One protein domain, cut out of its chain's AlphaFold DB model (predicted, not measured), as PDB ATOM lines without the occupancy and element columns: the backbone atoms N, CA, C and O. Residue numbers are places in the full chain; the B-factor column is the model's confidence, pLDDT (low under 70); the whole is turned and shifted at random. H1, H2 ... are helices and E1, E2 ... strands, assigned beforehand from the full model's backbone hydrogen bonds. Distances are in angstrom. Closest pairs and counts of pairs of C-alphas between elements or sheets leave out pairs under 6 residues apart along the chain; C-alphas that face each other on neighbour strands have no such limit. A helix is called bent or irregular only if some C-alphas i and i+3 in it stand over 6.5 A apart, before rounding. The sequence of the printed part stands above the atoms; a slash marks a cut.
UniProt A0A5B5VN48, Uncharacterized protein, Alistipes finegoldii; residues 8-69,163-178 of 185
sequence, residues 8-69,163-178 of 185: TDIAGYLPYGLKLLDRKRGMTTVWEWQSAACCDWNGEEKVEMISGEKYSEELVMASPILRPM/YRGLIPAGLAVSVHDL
ATOM      1  N   THR A   8      -8.928 -17.873 -14.842       85.75
ATOM      2  CA  THR A   8      -8.959 -16.405 -14.699       85.75
ATOM      3  C   THR A   8     -10.304 -15.874 -14.210       85.75
ATOM      4  O   THR A   8     -10.358 -14.809 -13.594       85.75
ATOM      5  N   ASP A   9     -11.387 -16.614 -14.453       89.62
ATOM      6  CA  ASP A   9     -12.712 -16.253 -13.963       89.62
ATOM      7  C   ASP A   9     -12.835 -16.461 -12.455       89.62
ATOM      8  O   ASP A   9     -13.592 -15.729 -11.823       89.62
ATOM      9  N   ILE A  10     -12.087 -17.415 -11.882       89.06
ATOM     10  CA  ILE A  10     -12.234 -17.825 -10.479       89.06
ATOM     11  C   ILE A  10     -11.033 -17.497  -9.579       89.06
ATOM     12  O   ILE A  10     -11.161 -17.541  -8.358       89.06
ATOM     13  N   ALA A  11      -9.879 -17.152 -10.158       89.44
ATOM     14  CA  ALA A  11      -8.608 -17.022  -9.442       89.44
ATOM     15  C   ALA A  11      -8.676 -16.074  -8.235       89.44
ATOM     16  O   ALA A  11      -8.127 -16.387  -7.183       89.44
ATOM     17  N   GLY A  12      -9.387 -14.950  -8.368       91.81
ATOM     18  CA  GLY A  12      -9.514 -13.969  -7.288       91.81
ATOM     19  C   GLY A  12     -10.280 -14.481  -6.067       91.81
ATOM     20  O   GLY A  12      -9.992 -14.055  -4.958       91.81
ATOM     21  N   TYR A  13     -11.199 -15.438  -6.235       93.56
ATOM     22  CA  TYR A  13     -11.975 -16.002  -5.123       93.56
ATOM     23  C   TYR A  13     -11.217 -17.105  -4.366       93.56
ATOM     24  O   TYR A  13     -11.553 -17.415  -3.224       93.56
ATOM     25  N   LEU A  14     -10.199 -17.722  -4.981       90.31
ATOM     26  CA  LEU A  14      -9.495 -18.880  -4.410       90.31
ATOM     27  C   LEU A  14      -8.903 -18.620  -3.013       90.31
ATOM     28  O   LEU A  14      -9.098 -19.470  -2.139       90.31
ATOM     29  N   PRO A  15      -8.232 -17.479  -2.747       90.81
ATOM     30  CA  PRO A  15      -7.671 -17.191  -1.425       90.81
ATOM     31  C   PRO A  15      -8.729 -17.052  -0.325       90.81
ATOM     32  O   PRO A  15      -8.404 -17.164   0.854       90.81
ATOM     33  N   TYR A  16      -9.988 -16.821  -0.703       91.69
ATOM     34  CA  TYR A  16     -11.097 -16.574   0.215       91.69
ATOM     35  C   TYR A  16     -11.978 -17.805   0.442       91.69
ATOM     36  O   TYR A  16     -13.033 -17.711   1.061       91.69
ATOM     37  N   GLY A  17     -11.514 -18.983   0.012       89.69
ATOM     38  CA  GLY A  17     -12.171 -20.249   0.320       89.69
ATOM     39  C   GLY A  17     -13.318 -20.609  -0.621       89.69
ATOM     40  O   GLY A  17     -14.234 -21.312  -0.181       89.69
ATOM     41  N   LEU A  18     -13.239 -20.176  -1.890       92.69
ATOM     42  CA  LEU A  18     -14.200 -20.497  -2.949       92.69
ATOM     43  C   LEU A  18     -14.678 -21.951  -2.862       92.69
ATOM     44  O   LEU A  18     -13.886 -22.900  -2.944       92.69
ATOM     45  N   LYS A  19     -15.997 -22.110  -2.740       92.88
ATOM     46  CA  LYS A  19     -16.661 -23.411  -2.751       92.88
ATOM     47  C   LYS A  19     -17.065 -23.787  -4.168       92.88
ATOM     48  O   LYS A  19     -17.486 -22.941  -4.956       92.88
ATOM     49  N   LEU A  20     -16.953 -25.072  -4.472       90.62
ATOM     50  CA  LEU A  20     -17.409 -25.669  -5.718       90.62
ATOM     51  C   LEU A  20     -18.524 -26.672  -5.424       90.62
ATOM     52  O   LEU A  20     -18.471 -27.390  -4.425       90.62
ATOM     53  N   LEU A  21     -19.504 -26.758  -6.319       88.25
ATOM     54  CA  LEU A  21     -20.490 -27.827  -6.348       88.25
ATOM     55  C   LEU A  21     -20.083 -28.863  -7.400       88.25
ATOM     56  O   LEU A  21     -20.264 -28.642  -8.598       88.25
ATOM     57  N   ASP A  22     -19.545 -29.993  -6.950       82.56
ATOM     58  CA  ASP A  22     -19.237 -31.149  -7.790       82.56
ATOM     59  C   ASP A  22     -20.487 -32.026  -7.956       82.56
ATOM     60  O   ASP A  22     -21.149 -32.402  -6.985       82.56
ATOM     61  N   ARG A  23     -20.811 -32.394  -9.201       72.31
ATOM     62  CA  ARG A  23     -22.024 -33.176  -9.507       72.31
ATOM     63  C   ARG A  23     -22.045 -34.578  -8.890       72.31
ATOM     64  O   ARG A  23     -23.122 -35.145  -8.737       72.31
ATOM     65  N   LYS A  24     -20.885 -35.168  -8.600       72.31
ATOM     66  CA  LYS A  24     -20.739 -36.529  -8.059       72.31
ATOM     67  C   LYS A  24     -20.492 -36.532  -6.554       72.31
ATOM     68  O   LYS A  24     -20.944 -37.449  -5.875       72.31
ATOM     69  N   ARG A  25     -19.735 -35.555  -6.051       69.69
ATOM     70  CA  ARG A  25     -19.232 -35.528  -4.667       69.69
ATOM     71  C   ARG A  25     -19.929 -34.496  -3.778       69.69
ATOM     72  O   ARG A  25     -19.743 -34.534  -2.567       69.69
ATOM     73  N   GLY A  26     -20.755 -33.620  -4.349       81.50
ATOM     74  CA  GLY A  26     -21.381 -32.525  -3.616       81.50
ATOM     75  C   GLY A  26     -20.419 -31.352  -3.427       81.50
ATOM     76  O   GLY A  26     -19.585 -31.070  -4.284       81.50
ATOM     77  N   MET A  27     -20.562 -30.621  -2.326       85.06
ATOM     78  CA  MET A  27     -19.786 -29.404  -2.095       85.06
ATOM     79  C   MET A  27     -18.341 -29.706  -1.679       85.06
ATOM     80  O   MET A  27     -18.100 -30.553  -0.825       85.06
ATOM     81  N   THR A  28     -17.386 -28.983  -2.260       82.56
ATOM     82  CA  THR A  28     -15.944 -29.134  -2.009       82.56
ATOM     83  C   THR A  28     -15.224 -27.785  -2.138       82.56
ATOM     84  O   THR A  28     -15.843 -26.765  -2.454       82.56
ATOM     85  N   THR A  29     -13.920 -27.749  -1.879       79.69
ATOM     86  CA  THR A  29     -13.035 -26.619  -2.196       79.69
ATOM     87  C   THR A  29     -12.140 -26.954  -3.383       79.69
ATOM     88  O   THR A  29     -11.914 -28.121  -3.695       79.69
ATOM     89  N   VAL A  30     -11.565 -25.934  -4.025       72.38
ATOM     90  CA  VAL A  30     -10.607 -26.144  -5.124       72.38
ATOM     91  C   VAL A  30      -9.408 -26.996  -4.684       72.38
ATOM     92  O   VAL A  30      -8.961 -27.850  -5.442       72.38
ATOM     93  N   TRP A  31      -8.920 -26.807  -3.455       66.88
ATOM     94  CA  TRP A  31      -7.784 -27.555  -2.904       66.88
ATOM     95  C   TRP A  31      -8.109 -29.030  -2.658       66.88
ATOM     96  O   TRP A  31      -7.380 -29.901  -3.118       66.88
ATOM     97  N   GLU A  32      -9.223 -29.327  -1.983       67.81
ATOM     98  CA  GLU A  32      -9.658 -30.710  -1.732       67.81
ATOM     99  C   GLU A  32      -9.979 -31.445  -3.034       67.81
ATOM    100  O   GLU A  32      -9.675 -32.630  -3.186       67.81
ATOM    101  N   TRP A  33     -10.573 -30.730  -3.987       63.56
ATOM    102  CA  TRP A  33     -10.895 -31.270  -5.294       63.56
ATOM    103  C   TRP A  33      -9.632 -31.624  -6.090       63.56
ATOM    104  O   TRP A  33      -9.559 -32.725  -6.631       63.56
ATOM    105  N   GLN A  34      -8.604 -30.763  -6.069       60.53
ATOM    106  CA  GLN A  34      -7.291 -31.059  -6.658       60.53
ATOM    107  C   GLN A  34      -6.627 -32.264  -5.992       60.53
ATOM    108  O   GLN A  34      -6.213 -33.193  -6.678       60.53
ATOM    109  N   SER A  35      -6.564 -32.299  -4.657       57.91
ATOM    110  CA  SER A  35      -5.971 -33.432  -3.938       57.91
ATOM    111  C   SER A  35      -6.665 -34.752  -4.280       57.91
ATOM    112  O   SER A  35      -6.002 -35.765  -4.475       57.91
ATOM    113  N   ALA A  36      -7.991 -34.746  -4.428       54.06
ATOM    114  CA  ALA A  36      -8.761 -35.935  -4.770       54.06
ATOM    115  C   ALA A  36      -8.745 -36.305  -6.269       54.06
ATOM    116  O   ALA A  36      -9.283 -37.359  -6.620       54.06
ATOM    117  N   ALA A  37      -8.190 -35.449  -7.134       52.50
ATOM    118  CA  ALA A  37      -7.877 -35.742  -8.537       52.50
ATOM    119  C   ALA A  37      -6.439 -36.280  -8.703       52.50
ATOM    120  O   ALA A  37      -6.176 -37.053  -9.622       52.50
ATOM    121  N   CYS A  38      -5.531 -35.938  -7.780       45.78
ATOM    122  CA  CYS A  38      -4.132 -36.388  -7.767       45.78
ATOM    123  C   CYS A  38      -3.899 -37.756  -7.092       45.78
ATOM    124  O   CYS A  38      -2.782 -38.272  -7.128       45.78
ATOM    125  N   CYS A  39      -4.924 -38.353  -6.478       42.91
ATOM    126  CA  CYS A  39      -4.849 -39.698  -5.907       42.91
ATOM    127  C   CYS A  39      -5.579 -40.691  -6.814       42.91
ATOM    128  O   CYS A  39      -6.796 -40.597  -6.999       42.91
ATOM    129  N   ASP A  40      -4.860 -41.676  -7.352       42.69
ATOM    130  CA  ASP A  40      -5.520 -42.856  -7.896       42.69
ATOM    131  C   ASP A  40      -6.171 -43.669  -6.757       42.69
ATOM    132  O   ASP A  40      -5.846 -43.526  -5.577       42.69
ATOM    133  N   TRP A  41      -7.131 -44.538  -7.090       44.62
ATOM    134  CA  TRP A  41      -7.796 -45.420  -6.114       44.62
ATOM    135  C   TRP A  41      -6.843 -46.401  -5.399       44.62
ATOM    136  O   TRP A  41      -7.289 -47.145  -4.526       44.62
ATOM    137  N   ASN A  42      -5.552 -46.387  -5.740       46.19
ATOM    138  CA  ASN A  42      -4.525 -47.269  -5.201       46.19
ATOM    139  C   ASN A  42      -3.600 -46.569  -4.187       46.19
ATOM    140  O   ASN A  42      -2.755 -47.235  -3.595       46.19
ATOM    141  N   GLY A  43      -3.791 -45.269  -3.929       46.31
ATOM    142  CA  GLY A  43      -3.032 -44.531  -2.917       46.31
ATOM    143  C   GLY A  43      -1.613 -44.156  -3.349       46.31
ATOM    144  O   GLY A  43      -0.801 -43.819  -2.486       46.31
ATOM    145  N   GLU A  44      -1.306 -44.197  -4.648       48.16
ATOM    146  CA  GLU A  44      -0.036 -43.691  -5.163       48.16
ATOM    147  C   GLU A  44      -0.162 -42.193  -5.479       48.16
ATOM    148  O   GLU A  44      -1.035 -41.736  -6.219       48.16
ATOM    149  N   GLU A  45       0.720 -41.403  -4.867       44.34
ATOM    150  CA  GLU A  45       0.762 -39.949  -4.991       44.34
ATOM    151  C   GLU A  45       1.332 -39.565  -6.367       44.34
ATOM    152  O   GLU A  45       2.541 -39.416  -6.551       44.34
ATOM    153  N   LYS A  46       0.468 -39.405  -7.376       43.88
ATOM    154  CA  LYS A  46       0.861 -38.747  -8.626       43.88
ATOM    155  C   LYS A  46       0.678 -37.249  -8.466       43.88
ATOM    156  O   LYS A  46      -0.355 -36.692  -8.822       43.88
ATOM    157  N   VAL A  47       1.720 -36.570  -7.996       42.50
ATOM    158  CA  VAL A  47       1.821 -35.109  -8.132       42.50
ATOM    159  C   VAL A  47       2.162 -34.763  -9.589       42.50
ATOM    160  O   VAL A  47       3.211 -34.201  -9.888       42.50
ATOM    161  N   GLU A  48       1.290 -35.112 -10.537       44.69
ATOM    162  CA  GLU A  48       1.228 -34.354 -11.784       44.69
ATOM    163  C   GLU A  48       0.391 -33.121 -11.472       44.69
ATOM    164  O   GLU A  48      -0.835 -33.175 -11.456       44.69
ATOM    165  N   MET A  49       1.071 -32.011 -11.168       44.34
ATOM    166  CA  MET A  49       0.444 -30.693 -11.124       44.34
ATOM    167  C   MET A  49      -0.425 -30.551 -12.371       44.34
ATOM    168  O   MET A  49       0.091 -30.615 -13.489       44.34
ATOM    169  N   ILE A  50      -1.737 -30.413 -12.178       50.16
ATOM    170  CA  ILE A  50      -2.682 -30.204 -13.269       50.16
ATOM    171  C   ILE A  50      -2.165 -28.982 -14.039       50.16
ATOM    172  O   ILE A  50      -2.070 -27.882 -13.495       50.16
ATOM    173  N   SER A  51      -1.724 -29.168 -15.285       43.94
ATOM    174  CA  SER A  51      -1.319 -28.038 -16.118       43.94
ATOM    175  C   SER A  51      -2.539 -27.135 -16.322       43.94
ATOM    176  O   SER A  51      -3.673 -27.615 -16.348       43.94
ATOM    177  N   GLY A  52      -2.338 -25.821 -16.478       44.41
ATOM    178  CA  GLY A  52      -3.435 -24.853 -16.655       44.41
ATOM    179  C   GLY A  52      -4.435 -25.207 -17.771       44.41
ATOM    180  O   GLY A  52      -5.569 -24.744 -17.738       44.41
ATOM    181  N   GLU A  53      -4.034 -26.063 -18.714       43.62
ATOM    182  CA  GLU A  53      -4.864 -26.600 -19.797       43.62
ATOM    183  C   GLU A  53      -5.772 -27.770 -19.366       43.62
ATOM    184  O   GLU A  53      -6.878 -27.877 -19.878       43.62
ATOM    185  N   LYS A  54      -5.377 -28.614 -18.398       46.00
ATOM    186  CA  LYS A  54      -6.252 -29.673 -17.838       46.00
ATOM    187  C   LYS A  54      -7.294 -29.125 -16.855       46.00
ATOM    188  O   LYS A  54      -8.343 -29.737 -16.669       46.00
ATOM    189  N   TYR A  55      -7.035 -27.960 -16.252       49.03
ATOM    190  CA  TYR A  55      -7.993 -27.309 -15.355       49.03
ATOM    191  C   TYR A  55      -9.322 -26.997 -16.043       49.03
ATOM    192  O   TYR A  55     -10.358 -27.104 -15.395       49.03
ATOM    193  N   SER A  56      -9.314 -26.610 -17.323       48.31
ATOM    194  CA  SER A  56     -10.540 -26.225 -18.030       48.31
ATOM    195  C   SER A  56     -11.479 -27.406 -18.252       48.31
ATOM    196  O   SER A  56     -12.675 -27.230 -18.051       48.31
ATOM    197  N   GLU A  57     -10.963 -28.591 -18.606       47.66
ATOM    198  CA  GLU A  57     -11.766 -29.799 -18.858       47.66
ATOM    199  C   GLU A  57     -12.340 -30.416 -17.575       47.66
ATOM    200  O   GLU A  57     -13.464 -30.917 -17.581       47.66
ATOM    201  N   GLU A  58     -11.621 -30.357 -16.452       50.31
ATOM    202  CA  GLU A  58     -12.106 -30.919 -15.186       50.31
ATOM    203  C   GLU A  58     -12.959 -29.916 -14.377       50.31
ATOM    204  O   GLU A  58     -13.936 -30.329 -13.746       50.31
ATOM    205  N   LEU A  59     -12.721 -28.595 -14.490       51.31
ATOM    206  CA  LEU A  59     -13.662 -27.559 -14.013       51.31
ATOM    207  C   LEU A  59     -15.050 -27.694 -14.662       51.31
ATOM    208  O   LEU A  59     -16.038 -27.246 -14.085       51.31
ATOM    209  N   VAL A  60     -15.168 -28.364 -15.818       53.31
ATOM    210  CA  VAL A  60     -16.472 -28.695 -16.429       53.31
ATOM    211  C   VAL A  60     -17.364 -29.505 -15.474       53.31
ATOM    212  O   VAL A  60     -18.592 -29.461 -15.593       53.31
ATOM    213  N   MET A  61     -16.785 -30.228 -14.510       60.88
ATOM    214  CA  MET A  61     -17.521 -31.125 -13.612       60.88
ATOM    215  C   MET A  61     -17.928 -30.500 -12.270       60.88
ATOM    216  O   MET A  61     -18.804 -31.061 -11.599       60.88
ATOM    217  N   ALA A  62     -17.354 -29.351 -11.900       78.44
ATOM    218  CA  ALA A  62     -17.637 -28.672 -10.640       78.44
ATOM    219  C   ALA A  62     -17.865 -27.169 -10.855       78.44
ATOM    220  O   ALA A  62     -17.010 -26.458 -11.374       78.44
ATOM    221  N   SER A  63     -19.031 -26.672 -10.445       88.12
ATOM    222  CA  SER A  63     -19.408 -25.271 -10.661       88.12
ATOM    223  C   SER A  63     -19.072 -24.416  -9.434       88.12
ATOM    224  O   SER A  63     -19.455 -24.801  -8.327       88.12
ATOM    225  N   PRO A  64     -18.400 -23.259  -9.579       93.19
ATOM    226  CA  PRO A  64     -18.183 -22.334  -8.473       93.19
ATOM    227  C   PRO A  64     -19.510 -21.869  -7.883       93.19
ATOM    228  O   PRO A  64     -20.458 -21.579  -8.612       93.19
ATOM    229  N   ILE A  65     -19.566 -21.800  -6.558       95.75
ATOM    230  CA  ILE A  65     -20.719 -21.303  -5.811       95.75
ATOM    231  C   ILE A  65     -20.472 -19.826  -5.522       95.75
ATOM    232  O   ILE A  65     -19.514 -19.491  -4.826       95.75
ATOM    233  N   LEU A  66     -21.318 -18.943  -6.045       97.94
ATOM    234  CA  LEU A  66     -21.151 -17.493  -5.939       97.94
ATOM    235  C   LEU A  66     -22.439 -16.817  -5.464       97.94
ATOM    236  O   LEU A  66     -23.549 -17.316  -5.664       97.94
ATOM    237  N   ARG A  67     -22.293 -15.644  -4.854       98.19
ATOM    238  CA  ARG A  67     -23.397 -14.740  -4.542       98.19
ATOM    239  C   ARG A  67     -23.803 -13.965  -5.795       98.19
ATOM    240  O   ARG A  67     -22.932 -13.439  -6.493       98.19
ATOM    241  N   PRO A  68     -25.101 -13.854  -6.109       97.88
ATOM    242  CA  PRO A  68     -25.541 -13.010  -7.209       97.88
ATOM    243  C   PRO A  68     -25.296 -11.534  -6.882       97.88
ATOM    244  O   PRO A  68     -25.343 -11.125  -5.727       97.88
ATOM    245  N   MET A  69     -25.113 -10.701  -7.910       97.25
ATOM    246  CA  MET A  69     -24.890  -9.258  -7.725       97.25
ATOM    247  C   MET A  69     -26.036  -8.527  -7.014       97.25
ATOM    248  O   MET A  69     -25.838  -7.417  -6.534       97.25
ATOM    249  N   TYR A 163     -19.580 -10.537 -10.019       95.94
ATOM    250  CA  TYR A 163     -19.438  -9.355 -10.879       95.94
ATOM    251  C   TYR A 163     -19.055  -9.707 -12.331       95.94
ATOM    252  O   TYR A 163     -19.169  -8.882 -13.241       95.94
ATOM    253  N   ARG A 164     -18.614 -10.950 -12.572       94.00
ATOM    254  CA  ARG A 164     -18.213 -11.465 -13.893       94.00
ATOM    255  C   ARG A 164     -19.374 -12.056 -14.693       94.00
ATOM    256  O   ARG A 164     -19.187 -12.350 -15.881       94.00
ATOM    257  N   GLY A 165     -20.551 -12.216 -14.092       94.38
ATOM    258  CA  GLY A 165     -21.736 -12.780 -14.737       94.38
ATOM    259  C   GLY A 165     -21.565 -14.252 -15.117       94.38
ATOM    260  O   GLY A 165     -21.899 -14.640 -16.237       94.38
ATOM    261  N   LEU A 166     -20.990 -15.054 -14.223       94.69
ATOM    262  CA  LEU A 166     -20.836 -16.501 -14.360       94.69
ATOM    263  C   LEU A 166     -22.146 -17.247 -14.078       94.69
ATOM    264  O   LEU A 166     -22.460 -18.191 -14.801       94.69
ATOM    265  N   ILE A 167     -22.941 -16.800 -13.103       95.94
ATOM    266  CA  ILE A 167     -24.265 -17.353 -12.779       95.94
ATOM    267  C   ILE A 167     -25.211 -17.228 -13.985       95.94
ATOM    268  O   ILE A 167     -25.670 -18.258 -14.479       95.94
ATOM    269  N   PRO A 168     -25.469 -16.028 -14.557       94.56
ATOM    270  CA  PRO A 168     -26.344 -15.909 -15.728       94.56
ATOM    271  C   PRO A 168     -25.786 -16.607 -16.978       94.56
ATOM    272  O   PRO A 168     -26.544 -16.928 -17.889       94.56
ATOM    273  N   ALA A 169     -24.475 -16.867 -17.036       93.00
ATOM    274  CA  ALA A 169     -23.856 -17.651 -18.104       93.00
ATOM    275  C   ALA A 169     -23.992 -19.177 -17.909       93.00
ATOM    276  O   ALA A 169     -23.574 -19.932 -18.788       93.00
ATOM    277  N   GLY A 170     -24.548 -19.640 -16.782       91.44
ATOM    278  CA  GLY A 170     -24.648 -21.062 -16.437       91.44
ATOM    279  C   GLY A 170     -23.304 -21.707 -16.081       91.44
ATOM    280  O   GLY A 170     -23.153 -22.921 -16.214       91.44
ATOM    281  N   LEU A 171     -22.320 -20.897 -15.681       91.06
ATOM    282  CA  LEU A 171     -20.959 -21.317 -15.329       91.06
ATOM    283  C   LEU A 171     -20.706 -21.320 -13.815       91.06
ATOM    284  O   LEU A 171     -19.662 -21.795 -13.385       91.06
ATOM    285  N   ALA A 172     -21.638 -20.799 -13.018       93.75
ATOM    286  CA  ALA A 172     -21.609 -20.798 -11.560       93.75
ATOM    287  C   ALA A 172     -23.000 -21.126 -11.004       93.75
ATOM    288  O   ALA A 172     -24.006 -20.963 -11.696       93.75
ATOM    289  N   VAL A 173     -23.048 -21.569  -9.752       95.00
ATOM    290  CA  VAL A 173     -24.279 -21.831  -8.997       95.00
ATOM    291  C   VAL A 173     -24.499 -20.686  -8.018       95.00
ATOM    292  O   VAL A 173     -23.558 -20.264  -7.344       95.00
ATOM    293  N   SER A 174     -25.727 -20.174  -7.935       97.69
ATOM    294  CA  SER A 174     -26.062 -19.161  -6.937       97.69
ATOM    295  C   SER A 174     -26.126 -19.783  -5.545       97.69
ATOM    296  O   SER A 174     -26.677 -20.871  -5.379       97.69
ATOM    297  N   VAL A 175     -25.652 -19.073  -4.520       97.38
ATOM    298  CA  VAL A 175     -25.892 -19.469  -3.118       97.38
ATOM    299  C   VAL A 175     -27.384 -19.593  -2.788       97.38
ATOM    300  O   VAL A 175     -27.741 -20.402  -1.937       97.38
ATOM    301  N   HIS A 176     -28.251 -18.846  -3.481       97.12
ATOM    302  CA  HIS A 176     -29.706 -18.868  -3.266       97.12
ATOM    303  C   HIS A 176     -30.383 -20.111  -3.843       97.12
ATOM    304  O   HIS A 176     -31.508 -20.421  -3.466       97.12
ATOM    305  N   ASP A 177     -29.692 -20.838  -4.725       95.94
ATOM    306  CA  ASP A 177     -30.170 -22.101  -5.293       95.94
ATOM    307  C   ASP A 177     -29.778 -23.310  -4.421       95.94
ATOM    308  O   ASP A 177     -30.123 -24.453  -4.732       95.94
ATOM    309  N   LEU A 178     -29.036 -23.078  -3.332       93.75
ATOM    310  CA  LEU A 178     -28.575 -24.114  -2.414       93.75
ATOM    311  C   LEU A 178     -29.452 -24.173  -1.154       93.75
ATOM    312  O   LEU A 178     -29.938 -23.144  -0.687       93.75
TER     313      LEU A 178
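What this domain is: This is residues 8 to 69 and 163 to 178 of the 185 residues of an uncharacterized protein of Alistipes finegoldii (UniProt A0A5B5VN48). A small sheet of three strands has the helix H2 over one of its faces and the irregular helix H1 grazing it, while a long loop, residues 38 to 53, swings out at one end and leads back through the short helix H3, which is not on the sheet. At the other end, residues 163 to 178 have no named element, and residues 173 and 174 pair with the edge strand E3. The printed part has 78 residues, with three named helices and three named strands in the order H1, E1, E2, H2, H3, E3; the sheet runs E2, E1, E3 and is antiparallel. The class is mixed, helices and strands, although under half of the residues are in named elements. By the radius of gyration of the C-alphas, 13.3 A, the whole is compact, yet its outline is elongated, with spans of 42 by 23 by 21 A.

How they stand to each other: In the sheet, E1, residues 19 to 22, is the inner strand; E2, residues 26 to 29, and E3, residues 62 to 66, are the edge strands. E1 and E2 form a hairpin, antiparallel at 140 degrees between their directions, with N 20 and O 28 at 2.9 A and N 26 and O 22 at 2.9 A, both within hydrogen-bond range. E1 and E3 are antiparallel at 144 degrees, with N 21 and O 63 within hydrogen-bond range at 2.8 A. Residues 65 to 66 of E3 pair with residues 173 to 174 in a short parallel pairing. H2, residues 30 to 37, is on the sheet at a height over the sheet of 9.3 A. It lies over E2, and E1 is only just not under it: 6 of its 8 C-alphas fall on E2 and 2 on E1. On the local plane it stands at 9 degrees to E2 and runs along the strands. The closest C-alphas of E1 and H2 are those of Leu 20 and Val 30, 6.8 A apart. H1, residues 8 to 16, is on the sheet but only grazes it, with its residues 9 to 14; the closest C-alphas of H1 and E3 are those of Ile 10 and Pro 64, at 7.7 A. H1 and H2 are close but not clearly touching, about perpendicular at 75 degrees, with the C-alphas of Leu 14 and Val 30 closest at 7.4 A. H3, residues 54 to 59, is not on the sheet and is apart from H1, but H2 and H3 are near each other, with 6 pairs of C-alphas within 10 A. E2, H2, H3 and E3 make a split strand-helix-strand unit, two strands of one sheet that are not neighbours, with helices between them in the chain and E1 between them in the sheet; its crossover is right-handed. In H2 and H3 every O i to N i+4 pair is within hydrogen-bond range; in H1 0 of 5 are, while 3 of 6 O i to N i+3 pairs are.

Where its parts are: E3 is the longest strand, 12.6 A from C-alpha 62 at (-17.637, -28.672, -10.640) to C-alpha 66 at (-21.151, -17.493, -5.939). E1 measures 9.6 A and E2 10.3 A. H1 begins with C-alpha 8 at (-8.959, -16.405, -14.699) and is 15.1 A long; it is irregular, with C-alphas 9 and 12 at 7.7 A. H2 is 10.5 A long and H3 8.6 A.

The domain as a whole: The C-alphas of Asn 42 and Met 69 are the two farthest apart, at 43.2 A. Residues 70 to 162 are not printed, and C-alphas 69 and 163 are 6.3 A apart across this cut. The link from H2 to H3 is long, with 16 residues; the links H1 to E1, E1 to E2, E2 to H2 and H3 to E3 are tight. The mean pLDDT of the printed part is 74.0, and residue 25 and residues 31 to 61 are under 70.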